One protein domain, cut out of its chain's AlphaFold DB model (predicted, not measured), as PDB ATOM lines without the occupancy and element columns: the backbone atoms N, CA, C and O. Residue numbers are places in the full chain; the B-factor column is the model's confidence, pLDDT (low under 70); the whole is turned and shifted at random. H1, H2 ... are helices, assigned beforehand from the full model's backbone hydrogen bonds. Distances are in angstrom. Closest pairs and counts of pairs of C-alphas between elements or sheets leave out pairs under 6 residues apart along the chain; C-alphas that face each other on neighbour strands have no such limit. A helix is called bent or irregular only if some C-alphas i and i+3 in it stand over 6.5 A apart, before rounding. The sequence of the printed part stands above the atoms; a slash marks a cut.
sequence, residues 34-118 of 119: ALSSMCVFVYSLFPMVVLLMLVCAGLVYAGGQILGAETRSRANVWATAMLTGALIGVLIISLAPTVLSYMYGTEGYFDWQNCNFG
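AT A GLANCE: This is residues 34 to 118 of the 119 residues of an uncharacterized protein of Candidatus Micrarchaeota archaeon CG1_02_47_40 (UniProt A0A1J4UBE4). A long helical hairpin: H1b and H2a run side by side, while H1a and H2b spread apart at the open end, where the tail of residues 105 to 118 folds back between them. The printed part has 85 residues, two named helices in the order H1, H2, and no named strand; the class is all helix. It is a rod spanning 58 by 24 by 14 A, only just loose, close to extended, with radius of gyration of the C-alphas 17.9 A.

IN THESE COORDINATES: H1, residues 34 to 66, begins at C-alpha 34 (61.699, -31.955, 6.310). By hydrogen bonds one helix, it is bent, with C-alphas 44 and 47 6.8 A apart: H1a is residues 34 to 44, H1b residues 47 to 66, 29.2 A long. H2, residues 69 to 104, likewise one helix, is bent, with C-alphas 94 and 97 6.9 A apart: H2a is residues 69 to 94, 38.4 A long, H2b residues 97 to 104, ending at C-alpha 104 (53.291, -37.748, 25.163).

HOW THE PARTS SIT: The hairpin's H1b and H2a touch, closest at the C-alphas of Ala 57 and Ala 79, 4.4 A, at a shallow tilt of 18 degrees, opposite ways. H1a and H2b are apart. Each O i to N i+4 pair is within hydrogen-bond range in H1a and H2b; in H1b 14 of 16, in H2a 19 of 22.

THE WHOLE: The C-alphas farthest apart, of Gly 68 and Glu 107, are 58.1 A apart. The printed part has no cut; the link H1 to H2 is tight. Residues 105 to 109 and 116 to 118 have pLDDT under 70.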
ATOM      1  N   ALA A  34      62.078 -30.929   7.275       75.62
ATOM      2  CA  ALA A  34      61.699 -31.955   6.310       75.62
ATOM      3  C   ALA A  34      60.385 -32.650   6.710       75.62
ATOM      4  O   ALA A  34      59.530 -32.865   5.851       75.62
ATOM      5  N   LEU A  35      60.182 -32.942   8.002       76.06
ATOM      6  CA  LEU A  35      58.927 -33.506   8.512       76.06
ATOM      7  C   LEU A  35      57.761 -32.526   8.371       76.06
ATOM      8  O   LEU A  35      56.676 -32.947   7.977       76.06
ATOM      9  N   SER A  36      57.975 -31.235   8.632       78.19
ATOM     10  CA  SER A  36      56.951 -30.205   8.426       78.19
ATOM     11  C   SER A  36      56.537 -30.116   6.949       78.19
ATOM     12  O   SER A  36      55.350 -30.193   6.631       78.19
ATOM     13  N   SER A  37      57.502 -30.089   6.023       79.88
ATOM     14  CA  SER A  37      57.228 -30.068   4.577       79.88
ATOM     15  C   SER A  37      56.505 -31.335   4.090       79.88
ATOM     16  O   SER A  37      55.540 -31.260   3.325       79.88
ATOM     17  N   MET A  38      56.906 -32.509   4.593       76.25
ATOM     18  CA  MET A  38      56.226 -33.776   4.300       76.25
ATOM     19  C   MET A  38      54.808 -33.812   4.876       76.25
ATOM     20  O   MET A  38      53.896 -34.287   4.204       76.25
ATOM     21  N   CYS A  39      54.603 -33.270   6.077       83.06
ATOM     22  CA  CYS A  39      53.287 -33.155   6.700       83.06
ATOM     23  C   CYS A  39      52.348 -32.295   5.849       83.06
ATOM     24  O   CYS A  39      51.257 -32.756   5.509       83.06
ATOM     25  N   VAL A  40      52.791 -31.111   5.411       83.12
ATOM     26  CA  VAL A  40      51.993 -30.223   4.545       83.12
ATOM     27  C   VAL A  40      51.667 -30.898   3.213       83.12
ATOM     28  O   VAL A  40      50.526 -30.838   2.748       83.12
ATOM     29  N   PHE A  41      52.638 -31.584   2.605       82.62
ATOM     30  CA  PHE A  41      52.413 -32.321   1.364       82.62
ATOM     31  C   PHE A  41      51.375 -33.438   1.538       82.62
ATOM     32  O   PHE A  41      50.437 -33.542   0.744       82.62
ATOM     33  N   VAL A  42      51.503 -34.246   2.595       84.44
ATOM     34  CA  VAL A  42      50.576 -35.345   2.891       84.44
ATOM     35  C   VAL A  42      49.174 -34.807   3.182       84.44
ATOM     36  O   VAL A  42      48.219 -35.298   2.583       84.44
ATOM     37  N   TYR A  43      49.035 -33.774   4.016       83.31
ATOM     38  CA  TYR A  43      47.735 -33.171   4.340       83.31
ATOM     39  C   TYR A  43      47.060 -32.498   3.144       83.31
ATOM     40  O   TYR A  43      45.837 -32.543   3.034       83.31
ATOM     41  N   SER A  44      47.834 -31.913   2.230       86.19
ATOM     42  CA  SER A  44      47.303 -31.329   0.993       86.19
ATOM     43  C   SER A  44      46.788 -32.405   0.027       86.19
ATOM     44  O   SER A  44      45.745 -32.245  -0.612       86.19
ATOM     45  N   LEU A  45      47.482 -33.544  -0.052       85.75
ATOM     46  CA  LEU A  45      47.159 -34.618  -0.991       85.75
ATOM     47  C   LEU A  45      46.050 -35.551  -0.475       85.75
ATOM     48  O   LEU A  45      45.242 -36.057  -1.261       85.75
ATOM     49  N   PHE A  46      45.975 -35.753   0.840       86.06
ATOM     50  CA  PHE A  46      45.031 -36.663   1.485       86.06
ATOM     51  C   PHE A  46      43.549 -36.436   1.124       86.06
ATOM     52  O   PHE A  46      42.908 -37.395   0.683       86.06
ATOM     53  N   PRO A  47      42.970 -35.221   1.242       86.62
ATOM     54  CA  PRO A  47      41.551 -35.009   0.956       86.62
ATOM     55  C   PRO A  47      41.207 -35.304  -0.507       86.62
ATOM     56  O   PRO A  47      40.139 -35.847  -0.793       86.62
ATOM     57  N   MET A  48      42.133 -35.025  -1.430       88.94
ATOM     58  CA  MET A  48      41.961 -35.341  -2.846       88.94
ATOM     59  C   MET A  48      41.894 -36.857  -3.079       88.94
ATOM     60  O   MET A  48      41.021 -37.342  -3.801       88.94
ATOM     61  N   VAL A  49      42.773 -37.624  -2.427       86.75
ATOM     62  CA  VAL A  49      42.798 -39.091  -2.551       86.75
ATOM     63  C   VAL A  49      41.572 -39.739  -1.914       86.75
ATOM     64  O   VAL A  49      41.012 -40.664  -2.503       86.75
ATOM     65  N   VAL A  50      41.116 -39.257  -0.755       89.56
ATOM     66  CA  VAL A  50      39.900 -39.771  -0.098       89.56
ATOM     67  C   VAL A  50      38.675 -39.563  -0.982       89.56
ATOM     68  O   VAL A  50      37.893 -40.497  -1.183       89.56
ATOM     69  N   LEU A  51      38.526 -38.366  -1.556       89.94
ATOM     70  CA  LEU A  51      37.420 -38.060  -2.458       89.94
ATOM     71  C   LEU A  51      37.469 -38.945  -3.715       89.94
ATOM     72  O   LEU A  51      36.453 -39.520  -4.105       89.94
ATOM     73  N   LEU A  52      38.656 -39.120  -4.306       89.50
ATOM     74  CA  LEU A  52      38.856 -40.003  -5.455       89.50
ATOM     75  C   LEU A  52      38.504 -41.464  -5.123       89.50
ATOM     76  O   LEU A  52      37.807 -42.117  -5.900       89.50
ATOM     77  N   MET A  53      38.941 -41.977  -3.968       88.50
ATOM     78  CA  MET A  53      38.635 -43.346  -3.538       88.50
ATOM     79  C   MET A  53      37.139 -43.562  -3.307       88.50
ATOM     80  O   MET A  53      36.620 -44.600  -3.717       88.50
ATOM     81  N   LEU A  54      36.432 -42.594  -2.717       90.19
ATOM     82  CA  LEU A  54      34.979 -42.676  -2.534       90.19
ATOM     83  C   LEU A  54      34.234 -42.705  -3.873       90.19
ATOM     84  O   LEU A  54      33.349 -43.542  -4.070       90.19
ATOM     85  N   VAL A  55      34.617 -41.840  -4.817       92.56
ATOM     86  CA  VAL A  55      34.010 -41.812  -6.157       92.56
ATOM     87  C   VAL A  55      34.302 -43.112  -6.912       92.56
ATOM     88  O   VAL A  55      33.385 -43.709  -7.479       92.56
ATOM     89  N   CYS A  56      35.543 -43.605  -6.879       85.81
ATOM     90  CA  CYS A  56      35.901 -44.886  -7.487       85.81
ATOM     91  C   CYS A  56      35.161 -46.065  -6.844       85.81
ATOM     92  O   CYS A  56      34.719 -46.949  -7.575       85.81
ATOM     93  N   ALA A  57      34.966 -46.080  -5.524       87.50
ATOM     94  CA  ALA A  57      34.198 -47.127  -4.850       87.50
ATOM     95  C   ALA A  57      32.743 -47.162  -5.345       87.50
ATOM     96  O   ALA A  57      32.232 -48.235  -5.676       87.50
ATOM     97  N   GLY A  58      32.105 -45.994  -5.485       87.00
ATOM     98  CA  GLY A  58      30.763 -45.881  -6.062       87.00
ATOM     99  C   GLY A  58      30.710 -46.342  -7.522       87.00
ATOM    100  O   GLY A  58      29.820 -47.105  -7.903       87.00
ATOM    101  N   LEU A  59      31.700 -45.947  -8.327       88.38
ATOM    102  CA  LEU A  59      31.782 -46.318  -9.740       88.38
ATOM    103  C   LEU A  59      32.017 -47.823  -9.936       88.38
ATOM    104  O   LEU A  59      31.409 -48.430 -10.812       88.38
ATOM    105  N   VAL A  60      32.874 -48.437  -9.118       86.88
ATOM    106  CA  VAL A  60      33.167 -49.879  -9.161       86.88
ATOM    107  C   VAL A  60      31.967 -50.688  -8.672       86.88
ATOM    108  O   VAL A  60      31.661 -51.723  -9.263       86.88
ATOM    109  N   TYR A  61      31.244 -50.211  -7.654       87.06
ATOM    110  CA  TYR A  61      30.008 -50.850  -7.202       87.06
ATOM    111  C   TYR A  61      28.928 -50.821  -8.292       87.06
ATOM    112  O   TYR A  61      28.354 -51.859  -8.621       87.06
ATOM    113  N   ALA A  62      28.699 -49.656  -8.905       84.75
ATOM    114  CA  ALA A  62      27.743 -49.504  -9.998       84.75
ATOM    115  C   ALA A  62      28.167 -50.297 -11.248       84.75
ATOM    116  O   ALA A  62      27.362 -51.020 -11.832       84.75
ATOM    117  N   GLY A  63      29.448 -50.234 -11.623       83.38
ATOM    118  CA  GLY A  63      30.012 -50.976 -12.752       83.38
ATOM    119  C   GLY A  63      29.974 -52.492 -12.549       83.38
ATOM    120  O   GLY A  63      29.747 -53.239 -13.500       83.38
ATOM    121  N   GLY A  64      30.101 -52.956 -11.306       76.62
ATOM    122  CA  GLY A  64      29.973 -54.364 -10.937       76.62
ATOM    123  C   GLY A  64      28.581 -54.951 -11.180       76.62
ATOM    124  O   GLY A  64      28.463 -56.161 -11.320       76.62
ATOM    125  N   GLN A  65      27.539 -54.118 -11.270       75.75
ATOM    126  CA  GLN A  65      26.177 -54.565 -11.587       75.75
ATOM    127  C   GLN A  65      25.956 -54.748 -13.096       75.75
ATOM    128  O   GLN A  65      25.065 -55.490 -13.500       75.75
ATOM    129  N   ILE A  66      26.758 -54.069 -13.921       81.12
ATOM    130  CA  ILE A  66      26.666 -54.090 -15.390       81.12
ATOM    131  C   ILE A  66      27.513 -55.235 -15.968       81.12
ATOM    132  O   ILE A  66      27.249 -55.740 -17.057       81.12
ATOM    133  N   LEU A  67      28.529 -55.673 -15.226       76.19
ATOM    134  CA  LEU A  67      29.425 -56.759 -15.601       76.19
ATOM    135  C   LEU A  67      28.906 -58.081 -14.996       76.19
ATOM    136  O   LEU A  67      28.407 -58.098 -13.875       76.19
ATOM    137  N   GLY A  68      28.973 -59.179 -15.759       79.50
ATOM    138  CA  GLY A  68      28.326 -60.464 -15.439       79.50
ATOM    139  C   GLY A  68      28.668 -61.097 -14.074       79.50
ATOM    140  O   GLY A  68      29.497 -60.614 -13.306       79.50
ATOM    141  N   ALA A  69      28.030 -62.232 -13.764       72.62
ATOM    142  CA  ALA A  69      28.044 -62.861 -12.434       72.62
ATOM    143  C   ALA A  69      29.447 -63.105 -11.827       72.62
ATOM    144  O   ALA A  69      29.613 -63.024 -10.609       72.62
ATOM    145  N   GLU A  70      30.468 -63.342 -12.652       74.44
ATOM    146  CA  GLU A  70      31.846 -63.571 -12.196       74.44
ATOM    147  C   GLU A  70      32.602 -62.286 -11.818       74.44
ATOM    148  O   GLU A  70      33.467 -62.295 -10.940       74.44
ATOM    149  N   THR A  71      32.278 -61.166 -12.464       74.19
ATOM    150  CA  THR A  71      32.894 -59.854 -12.229       74.19
ATOM    151  C   THR A  71      32.144 -59.045 -11.178       74.19
ATOM    152  O   THR A  71      32.771 -58.247 -10.481       74.19
ATOM    153  N   ARG A  72      30.853 -59.322 -10.964       76.19
ATOM    154  CA  ARG A  72      30.044 -58.751  -9.879       76.19
ATOM    155  C   ARG A  72      30.583 -59.080  -8.485       76.19
ATOM    156  O   ARG A  72      30.672 -58.201  -7.629       76.19
ATOM    157  N   SER A  73      30.977 -60.335  -8.255       78.88
ATOM    158  CA  SER A  73      31.503 -60.779  -6.954       78.88
ATOM    159  C   SER A  73      32.851 -60.132  -6.635       78.88
ATOM    160  O   SER A  73      33.081 -59.691  -5.511       78.88
ATOM    161  N   ARG A  74      33.719 -59.991  -7.641       80.44
ATOM    162  CA  ARG A  74      35.035 -59.360  -7.485       80.44
ATOM    163  C   ARG A  74      34.923 -57.844  -7.352       80.44
ATOM    164  O   ARG A  74      35.572 -57.278  -6.485       80.44
ATOM    165  N   ALA A  75      34.066 -57.190  -8.134       80.81
ATOM    166  CA  ALA A  75      33.869 -55.744  -8.050       80.81
ATOM    167  C   ALA A  75      33.374 -55.303  -6.663       80.81
ATOM    168  O   ALA A  75      33.859 -54.308  -6.127       80.81
ATOM    169  N   ASN A  76      32.480 -56.073  -6.036       82.75
ATOM    170  CA  ASN A  76      31.947 -55.719  -4.719       82.75
ATOM    171  C   ASN A  76      33.014 -55.796  -3.606       82.75
ATOM    172  O   ASN A  76      33.063 -54.948  -2.715       82.75
ATOM    173  N   VAL A  77      33.934 -56.762  -3.688       86.00
ATOM    174  CA  VAL A  77      35.065 -56.864  -2.744       86.00
ATOM    175  C   VAL A  77      36.025 -55.681  -2.904       86.00
ATOM    176  O   VAL A  77      36.527 -55.146  -1.922       86.00
ATOM    177  N   TRP A  78      36.256 -55.223  -4.134       85.81
ATOM    178  CA  TRP A  78      37.143 -54.085  -4.387       85.81
ATOM    179  C   TRP A  78      36.504 -52.761  -3.955       85.81
ATOM    180  O   TRP A  78      37.175 -51.940  -3.336       85.81
ATOM    181  N   ALA A  79      35.205 -52.575  -4.209       85.31
ATOM    182  CA  ALA A  79      34.470 -51.392  -3.769       85.31
ATOM    183  C   ALA A  79      34.437 -51.278  -2.237       85.31
ATOM    184  O   ALA A  79      34.690 -50.207  -1.689       85.31
ATOM    185  N   THR A  80      34.186 -52.390  -1.539       86.88
ATOM    186  CA  THR A  80      34.178 -52.409  -0.069       86.88
ATOM    187  C   THR A  80      35.566 -52.174   0.517       86.88
ATOM    188  O   THR A  80      35.673 -51.403   1.462       86.88
ATOM    189  N   ALA A  81      36.628 -52.735  -0.070       87.25
ATOM    190  CA  ALA A  81      38.002 -52.469   0.361       87.25
ATOM    191  C   ALA A  81      38.419 -50.996   0.166       87.25
ATOM    192  O   ALA A  81      39.087 -50.424   1.026       87.25
ATOM    193  N   MET A  82      38.007 -50.360  -0.937       87.62
ATOM    194  CA  MET A  82      38.258 -48.929  -1.164       87.62
ATOM    195  C   MET A  82      37.479 -48.057  -0.175       87.62
ATOM    196  O   MET A  82      38.028 -47.103   0.373       87.62
ATOM    197  N   LEU A  83      36.216 -48.405   0.089       89.88
ATOM    198  CA  LEU A  83      35.367 -47.670   1.022       89.88
ATOM    199  C   LEU A  83      35.882 -47.782   2.462       89.88
ATOM    200  O   LEU A  83      35.989 -46.765   3.145       89.88
ATOM    201  N   THR A  84      36.249 -48.981   2.922       91.38
ATOM    202  CA  THR A  84      36.802 -49.169   4.271       91.38
ATOM    203  C   THR A  84      38.177 -48.530   4.416       91.38
ATOM    204  O   THR A  84      38.429 -47.900   5.437       91.38
ATOM    205  N   GLY A  85      39.037 -48.606   3.395       87.25
ATOM    206  CA  GLY A  85      40.332 -47.923   3.385       87.25
ATOM    207  C   GLY A  85      40.202 -46.402   3.512       87.25
ATOM    208  O   GLY A  85      40.888 -45.797   4.334       87.25
ATOM    209  N   ALA A  86      39.276 -45.788   2.767       89.81
ATOM    210  CA  ALA A  86      39.000 -44.355   2.868       89.81
ATOM    211  C   ALA A  86      38.452 -43.973   4.255       89.81
ATOM    212  O   ALA A  86      38.898 -42.993   4.853       89.81
ATOM    213  N   LEU A  87      37.523 -44.770   4.793       92.19
ATOM    214  CA  LEU A  87      36.883 -44.512   6.084       92.19
ATOM    215  C   LEU A  87      37.877 -44.651   7.247       92.19
ATOM    216  O   LEU A  87      37.950 -43.768   8.101       92.19
ATOM    217  N   ILE A  88      38.696 -45.707   7.244       91.31
ATOM    218  CA  ILE A  88      39.766 -45.911   8.232       91.31
ATOM    219  C   ILE A  88      40.818 -44.802   8.117       91.31
ATOM    220  O   ILE A  88      41.260 -44.289   9.138       91.31
ATOM    221  N   GLY A  89      41.191 -44.387   6.904       87.75
ATOM    222  CA  GLY A  89      42.151 -43.299   6.706       87.75
ATOM    223  C   GLY A  89      41.691 -41.980   7.333       87.75
ATOM    224  O   GLY A  89      42.454 -41.346   8.060       87.75
ATOM    225  N   VAL A  90      40.436 -41.587   7.100       88.56
ATOM    226  CA  VAL A  90      39.852 -40.382   7.720       88.56
ATOM    227  C   VAL A  90      39.823 -40.508   9.245       88.56
ATOM    228  O   VAL A  90      40.138 -39.550   9.951       88.56
ATOM    229  N   LEU A  91      39.490 -41.695   9.752       90.50
ATOM    230  CA  LEU A  91      39.424 -41.974  11.183       90.50
ATOM    231  C   LEU A  91      40.806 -41.923  11.857       90.50
ATOM    232  O   LEU A  91      40.925 -41.421  12.969       90.50
ATOM    233  N   ILE A  92      41.861 -42.390  11.186       87.19
ATOM    234  CA  ILE A  92      43.231 -42.300  11.707       87.19
ATOM    235  C   ILE A  92      43.665 -40.838  11.819       87.19
ATOM    236  O   ILE A  92      44.199 -40.457  12.854       87.19
ATOM    237  N   ILE A  93      43.414 -40.009  10.802       84.62
ATOM    238  CA  ILE A  93      43.830 -38.599  10.834       84.62
ATOM    239  C   ILE A  93      43.118 -37.820  11.941       84.62
ATOM    240  O   ILE A  93      43.752 -37.013  12.616       84.62
ATOM    241  N   SER A  94      41.828 -38.074  12.171       86.62
ATOM    242  CA  SER A  94      41.092 -37.379  13.231       86.62
ATOM    243  C   SER A  94      41.481 -37.846  14.637       86.62
ATOM    244  O   SER A  94      41.514 -37.040  15.569       86.62
ATOM    245  N   LEU A  95      41.807 -39.131  14.812       86.94
ATOM    246  CA  LEU A  95      42.161 -39.689  16.120       86.94
ATOM    247  C   LEU A  95      43.643 -39.537  16.471       86.94
ATOM    248  O   LEU A  95      43.966 -39.466  17.656       86.94
ATOM    249  N   ALA A  96      44.539 -39.450  15.486       83.25
ATOM    250  CA  ALA A  96      45.980 -39.322  15.699       83.25
ATOM    251  C   ALA A  96      46.379 -38.205  16.689       83.25
ATOM    252  O   ALA A  96      47.057 -38.528  17.666       83.25
ATOM    253  N   PRO A  97      45.953 -36.932  16.541       77.75
ATOM    254  CA  PRO A  97      46.349 -35.880  17.487       77.75
ATOM    255  C   PRO A  97      45.801 -36.131  18.900       77.75
ATOM    256  O   PRO A  97      46.464 -35.853  19.901       77.75
ATOM    257  N   THR A  98      44.610 -36.727  18.991       80.94
ATOM    258  CA  THR A  98      43.975 -37.071  20.267       80.94
ATOM    259  C   THR A  98      44.767 -38.161  20.990       80.94
ATOM    260  O   THR A  98      45.070 -38.029  22.167       80.94
ATOM    261  N   VAL A  99      45.172 -39.223  20.292       84.06
ATOM    262  CA  VAL A  99      45.957 -40.312  20.896       84.06
ATOM    263  C   VAL A  99      47.353 -39.831  21.299       84.06
ATOM    264  O   VAL A  99      47.821 -40.165  22.387       84.06
ATOM    265  N   LEU A 100      48.008 -39.019  20.464       77.56
ATOM    266  CA  LEU A 100      49.356 -38.531  20.757       77.56
ATOM    267  C   LEU A 100      49.390 -37.564  21.948       77.56
ATOM    268  O   LEU A 100      50.315 -37.653  22.754       77.56
ATOM    269  N   SER A 101      48.374 -36.711  22.108       74.81
ATOM    270  CA  SER A 101      48.267 -35.818  23.275       74.81
ATOM    271  C   SER A 101      48.051 -36.576  24.589       74.81
ATOM    272  O   SER A 101      48.612 -36.184  25.610       74.81
ATOM    273  N   TYR A 102      47.331 -37.704  24.571       81.31
ATOM    274  CA  TYR A 102      47.205 -38.566  25.753       81.31
ATOM    275  C   TYR A 102      48.494 -39.322  26.108       81.31
ATOM    276  O   TYR A 102      48.700 -39.636  27.279       81.31
ATOM    277  N   MET A 103      49.347 -39.641  25.127       78.31
ATOM    278  CA  MET A 103      50.555 -40.447  25.352       78.31
ATOM    279  C   MET A 103      51.797 -39.626  25.709       78.31
ATOM    280  O   MET A 103      52.567 -40.061  26.563       78.31
ATOM    281  N   TYR A 104      52.023 -38.483  25.053       74.12
ATOM    282  CA  TYR A 104      53.291 -37.748  25.163       74.12
ATOM    283  C   TYR A 104      53.272 -36.575  26.151       74.12
ATOM    284  O   TYR A 104      54.339 -36.090  26.516       74.12
ATOM    285  N   GLY A 105      52.105 -36.158  26.655       65.88
ATOM    286  CA  GLY A 105      52.017 -34.982  27.525       65.88
ATOM    287  C   GLY A 105      52.401 -33.682  26.797       65.88
ATOM    288  O   GLY A 105      52.830 -33.685  25.648       65.88
ATOM    289  N   THR A 106      52.184 -32.542  27.445       61.09
ATOM    290  CA  THR A 106      52.149 -31.211  26.807       61.09
ATOM    291  C   THR A 106      53.510 -30.669  26.332       61.09
ATOM    292  O   THR A 106      53.549 -29.592  25.753       61.09
ATOM    293  N   GLU A 107      54.623 -31.376  26.545       56.59
ATOM    294  CA  GLU A 107      55.974 -30.862  26.276       56.59
ATOM    295  C   GLU A 107      56.571 -31.515  25.016       56.59
ATOM    296  O   GLU A 107      57.045 -32.651  25.045       56.59
ATOM    297  N   GLY A 108      56.530 -30.793  23.889       59.56
ATOM    298  CA  GLY A 108      57.253 -31.150  22.660       59.56
ATOM    299  C   GLY A 108      56.533 -32.076  21.672       59.56
ATOM    300  O   GLY A 108      57.195 -32.786  20.911       59.56
ATOM    301  N   TYR A 109      55.194 -32.098  21.642       68.31
ATOM    302  CA  TYR A 109      54.477 -32.857  20.613       68.31
ATOM    303  C   TYR A 109      54.402 -32.086  19.282       68.31
ATOM    304  O   TYR A 109      54.257 -30.866  19.230       68.31
ATOM    305  N   PHE A 110      54.506 -32.818  18.172       72.44
ATOM    306  CA  PHE A 110      54.302 -32.272  16.832       72.44
ATOM    307  C   PHE A 110      52.809 -32.002  16.610       72.44
ATOM    308  O   PHE A 110      51.991 -32.925  16.690       72.44
ATOM    309  N   ASP A 111      52.448 -30.750  16.336       75.50
ATOM    310  CA  ASP A 111      51.092 -30.365  15.965       75.50
ATOM    311  C   ASP A 111      50.825 -30.786  14.517       75.50
ATOM    312  O   ASP A 111      51.212 -30.122  13.555       75.50
ATOM    313  N   TRP A 112      50.129 -31.912  14.368       72.50
ATOM    314  CA  TRP A 112      49.746 -32.485  13.080       72.50
ATOM    315  C   TRP A 112      48.756 -31.630  12.292       72.50
ATOM    316  O   TRP A 112      48.613 -31.854  11.095       72.50
ATOM    317  N   GLN A 113      48.063 -30.685  12.931       72.31
ATOM    318  CA  GLN A 113      47.066 -29.849  12.267       72.31
ATOM    319  C   GLN A 113      47.700 -28.601  11.645       72.31
ATOM    320  O   GLN A 113      47.265 -28.156  10.583       72.31
ATOM    321  N   ASN A 114      48.752 -28.072  12.275       73.25
ATOM    322  CA  ASN A 114      49.505 -26.916  11.780       73.25
ATOM    323  C   ASN A 114      50.913 -27.278  11.268       73.25
ATOM    324  O   ASN A 114      51.679 -26.383  10.920       73.25
ATOM    325  N   CYS A 115      51.251 -28.574  11.213       75.62
ATOM    326  CA  CYS A 115      52.548 -29.123  10.799       75.62
ATOM    327  C   CYS A 115      53.754 -28.400  11.433       75.62
ATOM    328  O   CYS A 115      54.766 -28.167  10.767       75.62
ATOM    329  N   ASN A 116      53.646 -28.051  12.717       69.69
ATOM    330  CA  ASN A 116      54.673 -27.344  13.479       69.69
ATOM    331  C   ASN A 116      55.051 -28.142  14.728       69.69
ATOM    332  O   ASN A 116      54.220 -28.822  15.324       69.69
ATOM    333  N   PHE A 117      56.312 -28.052  15.138       65.88
ATOM    334  CA  PHE A 117      56.721 -28.537  16.453       65.88
ATOM    335  C   PHE A 117      56.282 -27.495  17.481       65.88
ATOM    336  O   PHE A 117      56.621 -26.323  17.325       65.88
ATOM    337  N   GLY A 118      55.481 -27.906  18.469       55.97
ATOM    338  CA  GLY A 118      55.177 -27.043  19.606       55.97
ATOM    339  C   GLY A 118      56.466 -26.769  20.374       55.97
ATOM    340  O   GLY A 118      57.148 -27.722  20.757       55.97
TER     341      GLY A 118